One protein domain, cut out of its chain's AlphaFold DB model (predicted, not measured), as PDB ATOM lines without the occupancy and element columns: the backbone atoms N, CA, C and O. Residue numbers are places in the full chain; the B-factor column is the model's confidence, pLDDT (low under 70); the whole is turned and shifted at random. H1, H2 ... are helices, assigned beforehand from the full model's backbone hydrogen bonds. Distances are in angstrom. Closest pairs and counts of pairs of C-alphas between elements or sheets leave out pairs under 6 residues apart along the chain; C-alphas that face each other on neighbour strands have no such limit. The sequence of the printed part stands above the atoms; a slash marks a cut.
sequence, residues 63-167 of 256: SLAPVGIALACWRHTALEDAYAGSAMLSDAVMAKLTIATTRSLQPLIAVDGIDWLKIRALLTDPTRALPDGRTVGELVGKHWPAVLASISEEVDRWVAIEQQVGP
ATOM      1  N   SER A  63     -25.195 -17.641 -38.906       88.25
ATOM      2  CA  SER A  63     -26.590 -17.313 -39.218       88.25
ATOM      3  C   SER A  63     -27.579 -18.448 -38.916       88.25
ATOM      4  O   SER A  63     -28.782 -18.200 -38.841       88.25
ATOM      5  N   LEU A  64     -27.103 -19.689 -38.754       92.69
ATOM      6  CA  LEU A  64     -27.909 -20.873 -38.439       92.69
ATOM      7  C   LEU A  64     -28.070 -21.125 -36.935       92.69
ATOM      8  O   LEU A  64     -28.906 -21.939 -36.542       92.69
ATOM      9  N   ALA A  65     -27.337 -20.413 -36.074       94.00
ATOM     10  CA  ALA A  65     -27.476 -20.551 -34.624       94.00
ATOM     11  C   ALA A  65     -28.916 -20.310 -34.111       94.00
ATOM     12  O   ALA A  65     -29.378 -21.114 -33.300       94.00
ATOM     13  N   PRO A  66     -29.692 -19.318 -34.606       96.81
ATOM     14  CA  PRO A  66     -31.099 -19.162 -34.224       96.81
ATOM     15  C   PRO A  66     -31.950 -20.402 -34.530       96.81
ATOM     16  O   PRO A  66     -32.807 -20.770 -33.729       96.81
ATOM     17  N   VAL A  67     -31.702 -21.069 -35.666       96.06
ATOM     18  CA  VAL A  67     -32.399 -22.308 -36.057       96.06
ATOM     19  C   VAL A  67     -32.028 -23.440 -35.103       96.06
ATOM     20  O   VAL A  67     -32.906 -24.166 -34.640       96.06
ATOM     21  N   GLY A  68     -30.746 -23.569 -34.760       93.69
ATOM     22  CA  GLY A  68     -30.273 -24.586 -33.824       93.69
ATOM     23  C   GLY A  68     -30.789 -24.400 -32.401       93.69
ATOM     24  O   GLY A  68     -31.205 -25.372 -31.776       93.69
ATOM     25  N   ILE A  69     -30.840 -23.162 -31.905       96.50
ATOM     26  CA  ILE A  69     -31.411 -22.856 -30.586       96.50
ATOM     27  C   ILE A  69     -32.928 -23.071 -30.595       96.50
ATOM     28  O   ILE A  69     -33.461 -23.657 -29.658       96.50
ATOM     29  N   ALA A  70     -33.635 -22.673 -31.659       97.19
ATOM     30  CA  ALA A  70     -35.058 -22.986 -31.804       97.19
ATOM     31  C   ALA A  70     -35.309 -24.500 -31.859       97.19
ATOM     32  O   ALA A  70     -36.321 -24.983 -31.353       97.19
ATOM     33  N   LEU A  71     -34.402 -25.271 -32.456       94.12
ATOM     34  CA  LEU A  71     -34.488 -26.723 -32.450       94.12
ATOM     35  C   LEU A  71     -34.280 -27.285 -31.043       94.12
ATOM     36  O   LEU A  71     -35.143 -28.009 -30.562       94.12
ATOM     37  N   ALA A  72     -33.169 -26.952 -30.388       92.62
ATOM     38  CA  ALA A  72     -32.809 -27.527 -29.096       92.62
ATOM     39  C   ALA A  72     -33.741 -27.043 -27.976       92.62
ATOM     40  O   ALA A  72     -34.409 -27.847 -27.337       92.62
ATOM     41  N   CYS A  73     -33.834 -25.728 -27.783       95.81
ATOM     42  CA  CYS A  73     -34.477 -25.118 -26.618       95.81
ATOM     43  C   CYS A  73     -35.985 -24.919 -26.764       95.81
ATOM     44  O   CYS A  73     -36.624 -24.494 -25.808       95.81
ATOM     45  N   TRP A  74     -36.560 -25.156 -27.945       94.50
ATOM     46  CA  TRP A  74     -37.989 -24.950 -28.181       94.50
ATOM     47  C   TRP A  74     -38.653 -26.177 -28.792       94.50
ATOM     48  O   TRP A  74     -39.539 -26.763 -28.173       94.50
ATOM     49  N   ARG A  75     -38.226 -26.597 -29.986       91.00
ATOM     50  CA  ARG A  75     -38.855 -27.711 -30.702       91.00
ATOM     51  C   ARG A  75     -38.653 -29.034 -29.973       91.00
ATOM     52  O   ARG A  75     -39.633 -29.700 -29.680       91.00
ATOM     53  N   HIS A  76     -37.411 -29.400 -29.677       87.31
ATOM     54  CA  HIS A  76     -37.027 -30.688 -29.101       87.31
ATOM     55  C   HIS A  76     -37.152 -30.682 -27.570       87.31
ATOM     56  O   HIS A  76     -36.238 -31.034 -26.828       87.31
ATOM     57  N   THR A  77     -38.316 -30.235 -27.116       87.38
ATOM     58  CA  THR A  77     -38.723 -30.173 -25.715       87.38
ATOM     59  C   THR A  77     -40.027 -30.957 -25.550       87.38
ATOM     60  O   THR A  77     -40.483 -31.613 -26.492       87.38
ATOM     61  N   ALA A  78     -40.705 -30.826 -24.407       87.12
ATOM     62  CA  ALA A  78     -42.058 -31.365 -24.242       87.12
ATOM     63  C   ALA A  78     -43.069 -30.797 -25.268       87.12
ATOM     64  O   ALA A  78     -44.196 -31.284 -25.360       87.12
ATOM     65  N   LEU A  79     -42.692 -29.770 -26.044       87.25
ATOM     66  CA  LEU A  79     -43.488 -29.271 -27.159       87.25
ATOM     67  C   LEU A  79     -43.609 -30.304 -28.290       87.25
ATOM     68  O   LEU A  79     -44.692 -30.433 -28.858       87.25
ATOM     69  N   GLU A  80     -42.545 -31.051 -28.602       86.00
ATOM     70  CA  GLU A  80     -42.612 -32.124 -29.604       86.00
ATOM     71  C   GLU A  80     -43.527 -33.248 -29.119       86.00
ATOM     72  O   GLU A  80     -44.339 -33.736 -29.897       86.00
ATOM     73  N   ASP A  81     -43.488 -33.595 -27.828       84.69
ATOM     74  CA  ASP A  81     -44.399 -34.587 -27.245       84.69
ATOM     75  C   ASP A  81     -45.858 -34.107 -27.284       84.69
ATOM     76  O   ASP A  81     -46.770 -34.876 -27.597       84.69
ATOM     77  N   ALA A  82     -46.097 -32.821 -27.005       81.44
ATOM     78  CA  ALA A  82     -47.421 -32.216 -27.128       81.44
ATOM     79  C   ALA A  82     -47.920 -32.232 -28.582       81.44
ATOM     80  O   ALA A  82     -49.108 -32.442 -28.820       81.44
ATOM     81  N   TYR A  83     -47.025 -32.045 -29.551       80.56
ATOM     82  CA  TYR A  83     -47.330 -32.138 -30.976       80.56
ATOM     83  C   TYR A  83     -47.587 -33.588 -31.422       80.56
ATOM     84  O   TYR A  83     -48.628 -33.875 -32.002       80.56
ATOM     85  N   ALA A  84     -46.698 -34.524 -31.095       78.38
ATOM     86  CA  ALA A  84     -46.800 -35.925 -31.494       78.38
ATOM     87  C   ALA A  84     -47.971 -36.657 -30.813       78.38
ATOM     88  O   ALA A  84     -48.555 -37.575 -31.388       78.38
ATOM     89  N   GLY A  85     -48.309 -36.262 -29.583       64.56
ATOM     90  CA  GLY A  85     -49.328 -36.904 -28.756       64.56
ATOM     91  C   GLY A  85     -50.705 -36.237 -28.767       64.56
ATOM     92  O   GLY A  85     -51.624 -36.772 -28.144       64.56
ATOM     93  N   SER A  86     -50.887 -35.083 -29.422       61.59
ATOM     94  CA  SER A  86     -52.172 -34.371 -29.413       61.59
ATOM     95  C   SER A  86     -52.623 -33.923 -30.801       61.59
ATOM     96  O   SER A  86     -51.855 -33.399 -31.594       61.59
ATOM     97  N   ALA A  87     -53.928 -34.026 -31.057       62.28
ATOM     98  CA  ALA A  87     -54.557 -33.404 -32.221       62.28
ATOM     99  C   ALA A  87     -54.662 -31.864 -32.107       62.28
ATOM    100  O   ALA A  87     -55.289 -31.239 -32.959       62.28
ATOM    101  N   MET A  88     -54.124 -31.243 -31.043       68.94
ATOM    102  CA  MET A  88     -54.270 -29.798 -30.810       68.94
ATOM    103  C   MET A  88     -53.270 -28.956 -31.603       68.94
ATOM    104  O   MET A  88     -53.630 -27.870 -32.053       68.94
ATOM    105  N   LEU A  89     -52.034 -29.428 -31.785       86.62
ATOM    106  CA  LEU A  89     -51.019 -28.707 -32.550       86.62
ATOM    107  C   LEU A  89     -50.950 -29.283 -33.962       86.62
ATOM    108  O   LEU A  89     -50.364 -30.336 -34.186       86.62
ATOM    109  N   SER A  90     -51.549 -28.587 -34.928       90.06
ATOM    110  CA  SER A  90     -51.369 -28.939 -36.337       90.06
ATOM    111  C   SER A  90     -49.936 -28.654 -36.793       90.06
ATOM    112  O   SER A  90     -49.251 -27.796 -36.229       90.06
ATOM    113  N   ASP A  91     -49.501 -29.311 -37.871       90.88
ATOM    114  CA  ASP A  91     -48.214 -29.038 -38.524       90.88
ATOM    115  C   ASP A  91     -48.031 -27.547 -38.830       90.88
ATOM    116  O   ASP A  91     -46.957 -26.989 -38.601       90.88
ATOM    117  N   ALA A  92     -49.099 -26.883 -39.289       93.44
ATOM    118  CA  ALA A  92     -49.094 -25.453 -39.553       93.44
ATOM    119  C   ALA A  92     -48.846 -24.643 -38.277       93.44
ATOM    120  O   ALA A  92     -47.937 -23.816 -38.259       93.44
ATOM    121  N   VAL A  93     -49.591 -24.892 -37.195       93.19
ATOM    122  CA  VAL A  93     -49.405 -24.181 -35.916       93.19
ATOM    123  C   VAL A  93     -47.994 -24.396 -35.379       93.19
ATOM    124  O   VAL A  93     -47.323 -23.442 -34.984       93.19
ATOM    125  N   MET A  94     -47.519 -25.637 -35.411       93.00
ATOM    126  CA  MET A  94     -46.189 -25.983 -34.939       93.00
ATOM    127  C   MET A  94     -45.100 -25.298 -35.784       93.00
ATOM    128  O   MET A  94     -44.164 -24.717 -35.231       93.00
ATOM    129  N   ALA A  95     -45.253 -25.254 -37.111       94.44
ATOM    130  CA  ALA A  95     -44.371 -24.486 -37.984       94.44
ATOM    131  C   ALA A  95     -44.393 -22.991 -37.635       94.44
ATOM    132  O   ALA A  95     -43.327 -22.398 -37.473       94.44
ATOM    133  N   LYS A  96     -45.573 -22.378 -37.458       95.56
ATOM    134  CA  LYS A  96     -45.699 -20.955 -37.087       95.56
ATOM    135  C   LYS A  96     -44.983 -20.632 -35.780       95.56
ATOM    136  O   LYS A  96     -44.262 -19.637 -35.720       95.56
ATOM    137  N   LEU A  97     -45.156 -21.474 -34.758       95.06
ATOM    138  CA  LEU A  97     -44.475 -21.338 -33.472       95.06
ATOM    139  C   LEU A  97     -42.957 -21.397 -33.649       95.06
ATOM    140  O   LEU A  97     -42.261 -20.501 -33.176       95.06
ATOM    141  N   THR A  98     -42.445 -22.397 -34.373       95.69
ATOM    142  CA  THR A  98     -41.009 -22.517 -34.660       95.69
ATOM    143  C   THR A  98     -40.482 -21.313 -35.447       95.69
ATOM    144  O   THR A  98     -39.484 -20.732 -35.040       95.69
ATOM    145  N   ILE A  99     -41.166 -20.873 -36.510       96.00
ATOM    146  CA  ILE A  99     -40.789 -19.697 -37.318       96.00
ATOM    147  C   ILE A  99     -40.712 -18.439 -36.449       96.00
ATOM    148  O   ILE A  99     -39.720 -17.708 -36.492       96.00
ATOM    149  N   ALA A 100     -41.754 -18.182 -35.654       95.75
ATOM    150  CA  ALA A 100     -41.808 -17.020 -34.777       95.75
ATOM    151  C   ALA A 100     -40.683 -17.062 -33.735       95.75
ATOM    152  O   ALA A 100     -40.027 -16.050 -33.509       95.75
ATOM    153  N   THR A 101     -40.425 -18.232 -33.143       96.62
ATOM    154  CA  THR A 101     -39.313 -18.433 -32.206       96.62
ATOM    155  C   THR A 101     -37.962 -18.164 -32.871       96.62
ATOM    156  O   THR A 101     -37.216 -17.321 -32.382       96.62
ATOM    157  N   THR A 102     -37.661 -18.800 -34.009       97.19
ATOM    158  CA  THR A 102     -36.398 -18.602 -34.742       97.19
ATOM    159  C   THR A 102     -36.163 -17.128 -35.056       97.19
ATOM    160  O   THR A 102     -35.065 -16.620 -34.843       97.19
ATOM    161  N   ARG A 103     -37.197 -16.409 -35.512       96.06
ATOM    162  CA  ARG A 103     -37.095 -14.974 -35.810       96.06
ATOM    163  C   ARG A 103     -36.793 -14.146 -34.564       96.06
ATOM    164  O   ARG A 103     -35.932 -13.275 -34.609       96.06
ATOM    165  N   SER A 104     -37.481 -14.408 -33.455       96.50
ATOM    166  CA  SER A 104     -37.263 -13.682 -32.198       96.50
ATOM    167  C   SER A 104     -35.897 -13.956 -31.561       96.50
ATOM    168  O   SER A 104     -35.420 -13.120 -30.799       96.50
ATOM    169  N   LEU A 105     -35.257 -15.085 -31.882       97.19
ATOM    170  CA  LEU A 105     -33.913 -15.426 -31.411       97.19
ATOM    171  C   LEU A 105     -32.798 -14.689 -32.165       97.19
ATOM    172  O   LEU A 105     -31.764 -14.410 -31.569       97.19
ATOM    173  N   GLN A 106     -32.996 -14.346 -33.444       95.62
ATOM    174  CA  GLN A 106     -31.981 -13.679 -34.278       95.62
ATOM    175  C   GLN A 106     -31.296 -12.469 -33.613       95.62
ATOM    176  O   GLN A 106     -30.068 -12.442 -33.600       95.62
ATOM    177  N   PRO A 107     -32.013 -11.486 -33.029       96.31
ATOM    178  CA  PRO A 107     -31.368 -10.325 -32.409       96.31
ATOM    179  C   PRO A 107     -30.685 -10.625 -31.063       96.31
ATOM    180  O   PRO A 107     -30.080  -9.725 -30.485       96.31
ATOM    181  N   LEU A 108     -30.819 -11.842 -30.526       97.12
ATOM    182  CA  LEU A 108     -30.277 -12.252 -29.224       97.12
ATOM    183  C   LEU A 108     -28.966 -13.039 -29.349       97.12
ATOM    184  O   LEU A 108     -28.423 -13.492 -28.344       97.12
ATOM    185  N   ILE A 109     -28.494 -13.239 -30.578       94.12
ATOM    186  CA  ILE A 109     -27.341 -14.073 -30.900       94.12
ATOM    187  C   ILE A 109     -26.369 -13.226 -31.708       94.12
ATOM    188  O   ILE A 109     -26.701 -12.734 -32.786       94.12
ATOM    189  N   ALA A 110     -25.163 -13.068 -31.183       88.75
ATOM    190  CA  ALA A 110     -24.083 -12.349 -31.828       88.75
ATOM    191  C   ALA A 110     -22.787 -13.162 -31.749       88.75
ATOM    192  O   ALA A 110     -22.684 -14.157 -31.035       88.75
ATOM    193  N   VAL A 111     -21.784 -12.742 -32.523       76.50
ATOM    194  CA  VAL A 111     -20.495 -13.451 -32.605       76.50
ATOM    195  C   VAL A 111     -19.759 -13.467 -31.262       76.50
ATOM    196  O   VAL A 111     -18.990 -14.388 -30.992       76.50
ATOM    197  N   ASP A 112     -19.991 -12.455 -30.432       81.25
ATOM    198  CA  ASP A 112     -19.403 -12.273 -29.109       81.25
ATOM    199  C   ASP A 112     -20.200 -12.940 -27.977       81.25
ATOM    200  O   ASP A 112     -19.671 -13.064 -26.872       81.25
ATOM    201  N   GLY A 113     -21.421 -13.425 -28.233       88.44
ATOM    202  CA  GLY A 113     -22.194 -14.157 -27.233       88.44
ATOM    203  C   GLY A 113     -23.675 -14.327 -27.540       88.44
ATOM    204  O   GLY A 113     -24.241 -13.730 -28.460       88.44
ATOM    205  N   ILE A 114     -24.310 -15.165 -26.724       95.44
ATOM    206  CA  ILE A 114     -25.739 -15.453 -26.775       95.44
ATOM    207  C   ILE A 114     -26.391 -14.886 -25.506       95.44
ATOM    208  O   ILE A 114     -25.976 -15.191 -24.389       95.44
ATOM    209  N   ASP A 115     -27.432 -14.063 -25.652       97.62
ATOM    210  CA  ASP A 115     -28.151 -13.486 -24.508       97.62
ATOM    211  C   ASP A 115     -29.131 -14.508 -23.911       97.62
ATOM    212  O   ASP A 115     -30.349 -14.450 -24.109       97.62
ATOM    213  N   TRP A 116     -28.588 -15.481 -23.175       97.69
ATOM    214  CA  TRP A 116     -29.360 -16.574 -22.582       97.69
ATOM    215  C   TRP A 116     -30.460 -16.105 -21.626       97.69
ATOM    216  O   TRP A 116     -31.502 -16.755 -21.522       97.69
ATOM    217  N   LEU A 117     -30.274 -14.960 -20.959       97.75
ATOM    218  CA  LEU A 117     -31.289 -14.384 -20.080       97.75
ATOM    219  C   LEU A 117     -32.506 -13.913 -20.884       97.75
ATOM    220  O   LEU A 117     -33.639 -14.261 -20.542       97.75
ATOM    221  N   LYS A 118     -32.288 -13.160 -21.972       98.31
ATOM    222  CA  LYS A 118     -33.381 -12.745 -22.861       98.31
ATOM    223  C   LYS A 118     -33.992 -13.923 -23.604       98.31
ATOM    224  O   LYS A 118     -35.206 -13.931 -23.786       98.31
ATOM    225  N   ILE A 119     -33.198 -14.921 -23.992       98.44
ATOM    226  CA  ILE A 119     -33.709 -16.153 -24.609       98.44
ATOM    227  C   ILE A 119     -34.635 -16.885 -23.644       98.44
ATOM    228  O   ILE A 119     -35.743 -17.240 -24.039       98.44
ATOM    229  N   ARG A 120     -34.239 -17.062 -22.376       98.19
ATOM    230  CA  ARG A 120     -35.116 -17.653 -21.359       98.19
ATOM    231  C   ARG A 120     -36.421 -16.875 -21.273       98.19
ATOM    232  O   ARG A 120     -37.475 -17.455 -21.494       98.19
ATOM    233  N   ALA A 121     -36.346 -15.564 -21.033       98.19
ATOM    234  CA  ALA A 121     -37.531 -14.719 -20.915       98.19
ATOM    235  C   ALA A 121     -38.459 -14.850 -22.137       98.19
ATOM    236  O   ALA A 121     -39.654 -15.076 -21.970       98.19
ATOM    237  N   LEU A 122     -37.897 -14.802 -23.349       97.88
ATOM    238  CA  LEU A 122     -38.616 -14.957 -24.613       97.88
ATOM    239  C   LEU A 122     -39.319 -16.317 -24.738       97.88
ATOM    240  O   LEU A 122     -40.483 -16.376 -25.140       97.88
ATOM    241  N   LEU A 123     -38.607 -17.413 -24.469       97.50
ATOM    242  CA  LEU A 123     -39.130 -18.766 -24.668       97.50
ATOM    243  C   LEU A 123     -40.140 -19.155 -23.586       97.50
ATOM    244  O   LEU A 123     -41.038 -19.947 -23.855       97.50
ATOM    245  N   THR A 124     -40.020 -18.584 -22.388       97.38
ATOM    246  CA  THR A 124     -40.909 -18.856 -21.250       97.38
ATOM    247  C   THR A 124     -42.109 -17.912 -21.152       97.38
ATOM    248  O   THR A 124     -42.879 -18.022 -20.200       97.38
ATOM    249  N   ASP A 125     -42.285 -16.990 -22.100       97.62
ATOM    250  CA  ASP A 125     -43.421 -16.067 -22.125       97.62
ATOM    251  C   ASP A 125     -44.643 -16.704 -22.822       97.62
ATOM    252  O   ASP A 125     -44.658 -16.823 -24.053       97.62
ATOM    253  N   PRO A 126     -45.705 -17.085 -22.078       96.81
ATOM    254  CA  PRO A 126     -46.916 -17.635 -22.683       96.81
ATOM    255  C   PRO A 126     -47.728 -16.585 -23.442       96.81
ATOM    256  O   PRO A 126     -48.580 -16.952 -24.246       96.81
ATOM    257  N   THR A 127     -47.509 -15.295 -23.179       97.44
ATOM    258  CA  THR A 127     -48.286 -14.193 -23.763       97.44
ATOM    259  C   THR A 127     -47.753 -13.752 -25.121       97.44
ATOM    260  O   THR A 127     -48.406 -12.975 -25.818       97.44
ATOM    261  N   ARG A 128     -46.602 -14.294 -25.545       95.06
ATOM    262  CA  ARG A 128     -46.021 -14.037 -26.859       95.06
ATOM    263  C   ARG A 128     -47.025 -14.383 -27.958       95.06
ATOM    264  O   ARG A 128     -47.434 -15.535 -28.103       95.06
ATOM    265  N   ALA A 129     -47.400 -13.374 -28.737       94.31
ATOM    266  CA  ALA A 129     -48.367 -13.507 -29.817       94.31
ATOM    267  C   ALA A 129     -47.701 -13.921 -31.137       94.31
ATOM    268  O   ALA A 129     -46.603 -13.472 -31.480       94.31
ATOM    269  N   LEU A 130     -48.398 -14.760 -31.902       90.69
ATOM    270  CA  LEU A 130     -48.126 -15.001 -33.315       90.69
ATOM    271  C   LEU A 130     -48.686 -13.858 -34.183       90.69
ATOM    272  O   LEU A 130     -49.518 -13.080 -33.713       90.69
ATOM    273  N   PRO A 131     -48.294 -13.758 -35.472       88.56
ATOM    274  CA  PRO A 131     -48.832 -12.742 -36.383       88.56
ATOM    275  C   PRO A 131     -50.360 -12.752 -36.537       88.56
ATOM    276  O   PRO A 131     -50.938 -11.738 -36.913       88.56
ATOM    277  N   ASP A 132     -51.012 -13.882 -36.253       87.19
ATOM    278  CA  ASP A 132     -52.473 -14.024 -36.274       87.19
ATOM    279  C   ASP A 132     -53.155 -13.703 -34.929       87.19
ATOM    280  O   ASP A 132     -54.364 -13.876 -34.792       87.19
ATOM    281  N   GLY A 133     -52.397 -13.209 -33.945       92.50
ATOM    282  CA  GLY A 133     -52.897 -12.730 -32.656       92.50
ATOM    283  C   GLY A 133     -53.038 -13.801 -31.576       92.50
ATOM    284  O   GLY A 133     -53.143 -13.444 -30.405       92.50
ATOM    285  N   ARG A 134     -52.988 -15.092 -31.927       94.31
ATOM    286  CA  ARG A 134     -53.009 -16.187 -30.942       94.31
ATOM    287  C   ARG A 134     -51.722 -16.191 -30.128       94.31
ATOM    288  O   ARG A 134     -50.636 -15.988 -30.675       94.31
ATOM    289  N   THR A 135     -51.827 -16.467 -28.837       95.88
ATOM    290  CA  THR A 135     -50.668 -16.551 -27.941       95.88
ATOM    291  C   THR A 135     -50.101 -17.967 -27.867       95.88
ATOM    292  O   THR A 135     -50.796 -18.959 -28.094       95.88
ATOM    293  N   VAL A 136     -48.821 -18.076 -27.512       94.31
ATOM    294  CA  VAL A 136     -48.162 -19.364 -27.256       94.31
ATOM    295  C   VAL A 136     -48.923 -20.182 -26.208       94.31
ATOM    296  O   VAL A 136     -49.166 -21.370 -26.416       94.31
ATOM    297  N   GLY A 137     -49.328 -19.555 -25.102       94.06
ATOM    298  CA  GLY A 137     -50.046 -20.216 -24.016       94.06
ATOM    299  C   GLY A 137     -51.406 -20.767 -24.447       94.06
ATOM    300  O   GLY A 137     -51.751 -21.885 -24.071       94.06
ATOM    301  N   GLU A 138     -52.152 -20.034 -25.278       94.19
ATOM    302  CA  GLU A 138     -53.422 -20.509 -25.850       94.19
ATOM    303  C   GLU A 138     -53.222 -21.719 -26.770       94.19
ATOM    304  O   GLU A 138     -53.993 -22.675 -26.706       94.19
ATOM    305  N   LEU A 139     -52.181 -21.690 -27.606       93.19
ATOM    306  CA  LEU A 139     -51.904 -22.742 -28.590       93.19
ATOM    307  C   LEU A 139     -51.390 -24.030 -27.942       93.19
ATOM    308  O   LEU A 139     -51.823 -25.121 -28.305       93.19
ATOM    309  N   VAL A 140     -50.473 -23.914 -26.978       91.81
ATOM    310  CA  VAL A 140     -49.908 -25.065 -26.256       91.81
ATOM    311  C   VAL A 140     -50.891 -25.586 -25.195       91.81
ATOM    312  O   VAL A 140     -50.926 -26.783 -24.884       91.81
ATOM    313  N   GLY A 141     -51.716 -24.699 -24.637       92.12
ATOM    314  CA  GLY A 141     -52.787 -25.029 -23.705       92.12
ATOM    315  C   GLY A 141     -52.284 -25.758 -22.460       92.12
ATOM    316  O   GLY A 141     -51.316 -25.357 -21.812       92.12
ATOM    317  N   LYS A 142     -52.937 -26.876 -22.120       91.88
ATOM    318  CA  LYS A 142     -52.643 -27.664 -20.908       91.88
ATOM    319  C   LYS A 142     -51.211 -28.208 -20.833       91.88
ATOM    320  O   LYS A 142     -50.773 -28.591 -19.754       91.88
ATOM    321  N   HIS A 143     -50.498 -28.273 -21.959       91.75
ATOM    322  CA  HIS A 143     -49.123 -28.771 -22.014       91.75
ATOM    323  C   HIS A 143     -48.091 -27.707 -21.618       91.75
ATOM    324  O   HIS A 143     -46.935 -28.047 -21.370       91.75
ATOM    325  N   TRP A 144     -48.497 -26.435 -21.503       94.44
ATOM    326  CA  TRP A 144     -47.582 -25.322 -21.262       94.44
ATOM    327  C   TRP A 144     -46.676 -25.498 -20.032       94.44
ATOM    328  O   TRP A 144     -45.483 -25.247 -20.168       94.44
ATOM    329  N   PRO A 145     -47.141 -25.993 -18.865       95.25
ATOM    330  CA  PRO A 145     -46.253 -26.208 -17.721       95.25
ATOM    331  C   PRO A 145     -45.096 -27.183 -17.999       95.25
ATOM    332  O   PRO A 145     -43.977 -26.948 -17.550       95.25
ATOM    333  N   ALA A 146     -45.340 -28.252 -18.766       94.06
ATOM    334  CA  ALA A 146     -44.300 -29.214 -19.138       94.06
ATOM    335  C   ALA A 146     -43.326 -28.621 -20.172       94.06
ATOM    336  O   ALA A 146     -42.112 -28.812 -20.081       94.06
ATOM    337  N   VAL A 147     -43.856 -27.851 -21.126       94.44
ATOM    338  CA  VAL A 147     -43.054 -27.096 -22.098       94.44
ATOM    339  C   VAL A 147     -42.156 -26.084 -21.381       94.44
ATOM    340  O   VAL A 147     -40.954 -26.071 -21.605       94.44
ATOM    341  N   LEU A 148     -42.695 -25.313 -20.437       96.12
ATOM    342  CA  LEU A 148     -41.945 -24.347 -19.633       96.12
ATOM    343  C   LEU A 148     -40.784 -24.992 -18.859       96.12
ATOM    344  O   LEU A 148     -39.672 -24.455 -18.848       96.12
ATOM    345  N   ALA A 149     -41.038 -26.133 -18.212       96.00
ATOM    346  CA  ALA A 149     -40.015 -26.860 -17.464       96.00
ATOM    347  C   ALA A 149     -38.878 -27.328 -18.387       96.00
ATOM    348  O   ALA A 149     -37.715 -27.022 -18.134       96.00
ATOM    349  N   SER A 150     -39.220 -27.977 -19.504       95.38
ATOM    350  CA  SER A 150     -38.228 -28.482 -20.464       95.38
ATOM    351  C   SER A 150     -37.446 -27.371 -21.179       95.38
ATOM    352  O   SER A 150     -36.242 -27.513 -21.373       95.38
ATOM    353  N   ILE A 151     -38.074 -26.230 -21.494       96.44
ATOM    354  CA  ILE A 151     -37.373 -25.028 -21.984       96.44
ATOM    355  C   ILE A 151     -36.343 -24.552 -20.957       96.44
ATOM    356  O   ILE A 151     -35.203 -24.259 -21.310       96.44
ATOM    357  N   SER A 152     -36.742 -24.458 -19.687       96.62
ATOM    358  CA  SER A 152     -35.868 -23.957 -18.621       96.62
ATOM    359  C   SER A 152     -34.637 -24.847 -18.450       96.62
ATOM    360  O   SER A 152     -33.520 -24.325 -18.432       96.62
ATOM    361  N   GLU A 153     -34.847 -26.167 -18.409       95.06
ATOM    362  CA  GLU A 153     -33.789 -27.179 -18.326       95.06
ATOM    363  C   GLU A 153     -32.823 -27.111 -19.513       95.06
ATOM    364  O   GLU A 153     -31.606 -27.171 -19.326       95.06
ATOM    365  N   GLU A 154     -33.341 -26.972 -20.736       94.25
ATOM    366  CA  GLU A 154     -32.490 -26.913 -21.922       94.25
ATOM    367  C   GLU A 154     -31.681 -25.612 -21.967       94.25
ATOM    368  O   GLU A 154     -30.477 -25.650 -22.216       94.25
ATOM    369  N   VAL A 155     -32.288 -24.466 -21.644       96.88
ATOM    370  CA  VAL A 155     -31.548 -23.196 -21.558       96.88
ATOM    371  C   VAL A 155     -30.482 -23.252 -20.458       96.88
ATOM    372  O   VAL A 155     -29.368 -22.790 -20.687       96.88
ATOM    373  N   ASP A 156     -30.768 -23.860 -19.299       95.38
ATOM    374  CA  ASP A 156     -29.767 -24.030 -18.232       95.38
ATOM    375  C   ASP A 156     -28.593 -24.900 -18.701       95.38
ATOM    376  O   ASP A 156     -27.436 -24.598 -18.397       95.38
ATOM    377  N   ARG A 157     -28.862 -25.931 -19.514       90.06
ATOM    378  CA  ARG A 157     -27.811 -26.745 -20.134       90.06
ATOM    379  C   ARG A 157     -26.935 -25.918 -21.073       90.06
ATOM    380  O   ARG A 157     -25.716 -26.014 -20.986       90.06
ATOM    381  N   TRP A 158     -27.522 -25.108 -21.948       93.06
ATOM    382  CA  TRP A 158     -26.748 -24.280 -22.879       93.06
ATOM    383  C   TRP A 158     -25.930 -23.191 -22.180       93.06
ATOM    384  O   TRP A 158     -24.788 -22.953 -22.569       93.06
ATOM    385  N   VAL A 159     -26.457 -22.594 -21.106       94.88
ATOM    386  CA  VAL A 159     -25.694 -21.676 -20.245       94.88
ATOM    387  C   VAL A 159     -24.484 -22.384 -19.634       94.88
ATOM    388  O   VAL A 159     -23.384 -21.835 -19.648       94.88
ATOM    389  N   ALA A 160     -24.663 -23.607 -19.125       87.56
ATOM    390  CA  ALA A 160     -23.563 -24.388 -18.566       87.56
ATOM    391  C   ALA A 160     -22.507 -24.738 -19.626       87.56
ATOM    392  O   ALA A 160     -21.315 -24.603 -19.356       87.56
ATOM    393  N   ILE A 161     -22.930 -25.116 -20.839       81.75
ATOM    394  CA  ILE A 161     -22.026 -25.343 -21.976       81.75
ATOM    395  C   ILE A 161     -21.217 -24.070 -22.245       81.75
ATOM    396  O   ILE A 161     -19.991 -24.115 -22.248       81.75
ATOM    397  N   GLU A 162     -21.870 -22.918 -22.389       88.75
ATOM    398  CA  GLU A 162     -21.175 -21.664 -22.687       88.75
ATOM    399  C   GLU A 162     -20.170 -21.249 -21.615       88.75
ATOM    400  O   GLU A 162     -19.078 -20.794 -21.948       88.75
ATOM    401  N   GLN A 163     -20.490 -21.452 -20.338       88.75
ATOM    402  CA  GLN A 163     -19.557 -21.190 -19.240       88.75
ATOM    403  C   GLN A 163     -18.305 -22.075 -19.296       88.75
ATOM    404  O   GLN A 163     -17.250 -21.660 -18.819       88.75
ATOM    405  N   GLN A 164     -18.413 -23.279 -19.861       82.56
ATOM    406  CA  GLN A 164     -17.304 -24.226 -19.970       82.56
ATOM    407  C   GLN A 164     -16.452 -24.005 -21.223       82.56
ATOM    408  O   GLN A 164     -15.227 -24.054 -21.135       82.56
ATOM    409  N   VAL A 165     -17.084 -23.802 -22.383       79.50
ATOM    410  CA  VAL A 165     -16.397 -23.782 -23.690       79.50
ATOM    411  C   VAL A 165     -16.327 -22.395 -24.334       79.50
ATOM    412  O   VAL A 165     -15.700 -22.217 -25.377       79.50
ATOM    413  N   GLY A 166     -16.959 -21.398 -23.719       85.12
ATOM    414  CA  GLY A 166     -17.004 -20.024 -24.198       85.12
ATOM    415  C   GLY A 166     -18.061 -19.766 -25.288       85.12
ATOM    416  O   GLY A 166     -18.561 -20.689 -25.937       85.12
ATOM    417  N   PRO A 167     -18.399 -18.487 -25.532       88.06
ATOM    418  CA  PRO A 167     -19.491 -18.080 -26.425       88.06
ATOM    419  C   PRO A 167     -19.289 -18.505 -27.882       88.06
ATOM    420  O   PRO A 167     -20.239 -18.903 -28.556       88.06
TER     421      PRO A 167
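What this domain is: This is residues 63 to 167 of the 256 residues of an uncharacterized protein of Mycobacteroides chelonae (UniProt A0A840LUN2). Two long helices, H3 and H5, run lengthwise; H1 slants across from one to the other on one side, and H4 bridges them on the opposite side. H2 packs on H5. The printed part has 105 residues with five helices, H1 to H5 along the chain, and no named strand: all helix, compact, radius of gyration of the C-alphas 13.4 A, spans 40 by 24 by 20 A.

How they stand to each other: H1, residues 63 to 75, touches residues 98 to 106 alone of H3, residues 91 to 108, at a steep tilt of 53 degrees; the closest C-alphas, Pro 66 and Thr 102, are 5.4 A apart. H2, residues 78 to 85, touches H5, residues 136 to 167, along 140 to 150 alone; closest C-alphas Ala 78 and Val 147, 4.9 A. H4, residues 116 to 123, forms helical hairpins with H3 and H5; closest C-alphas Leu 105 and Ile 119, 6.8 A, and Arg 120 and Val 155, 6.6 A. O i to N i+4 pairs are all within hydrogen-bond range in H2 and H4, 8 of 9 in H1, 12 of 14 in H3, 22 of 28 in H5.

Where its parts are: H1 begins at C-alpha 63 (-26.590, -17.313, -39.218). H5, 28.7 A long with a kink of 108 degrees near residue 143, ends at C-alpha 167 (-19.491, -18.080, -26.425).

The domain as a whole: The printed part has no cut. The H4 to H5 link is long. Residues 85 to 88 have pLDDT under 70.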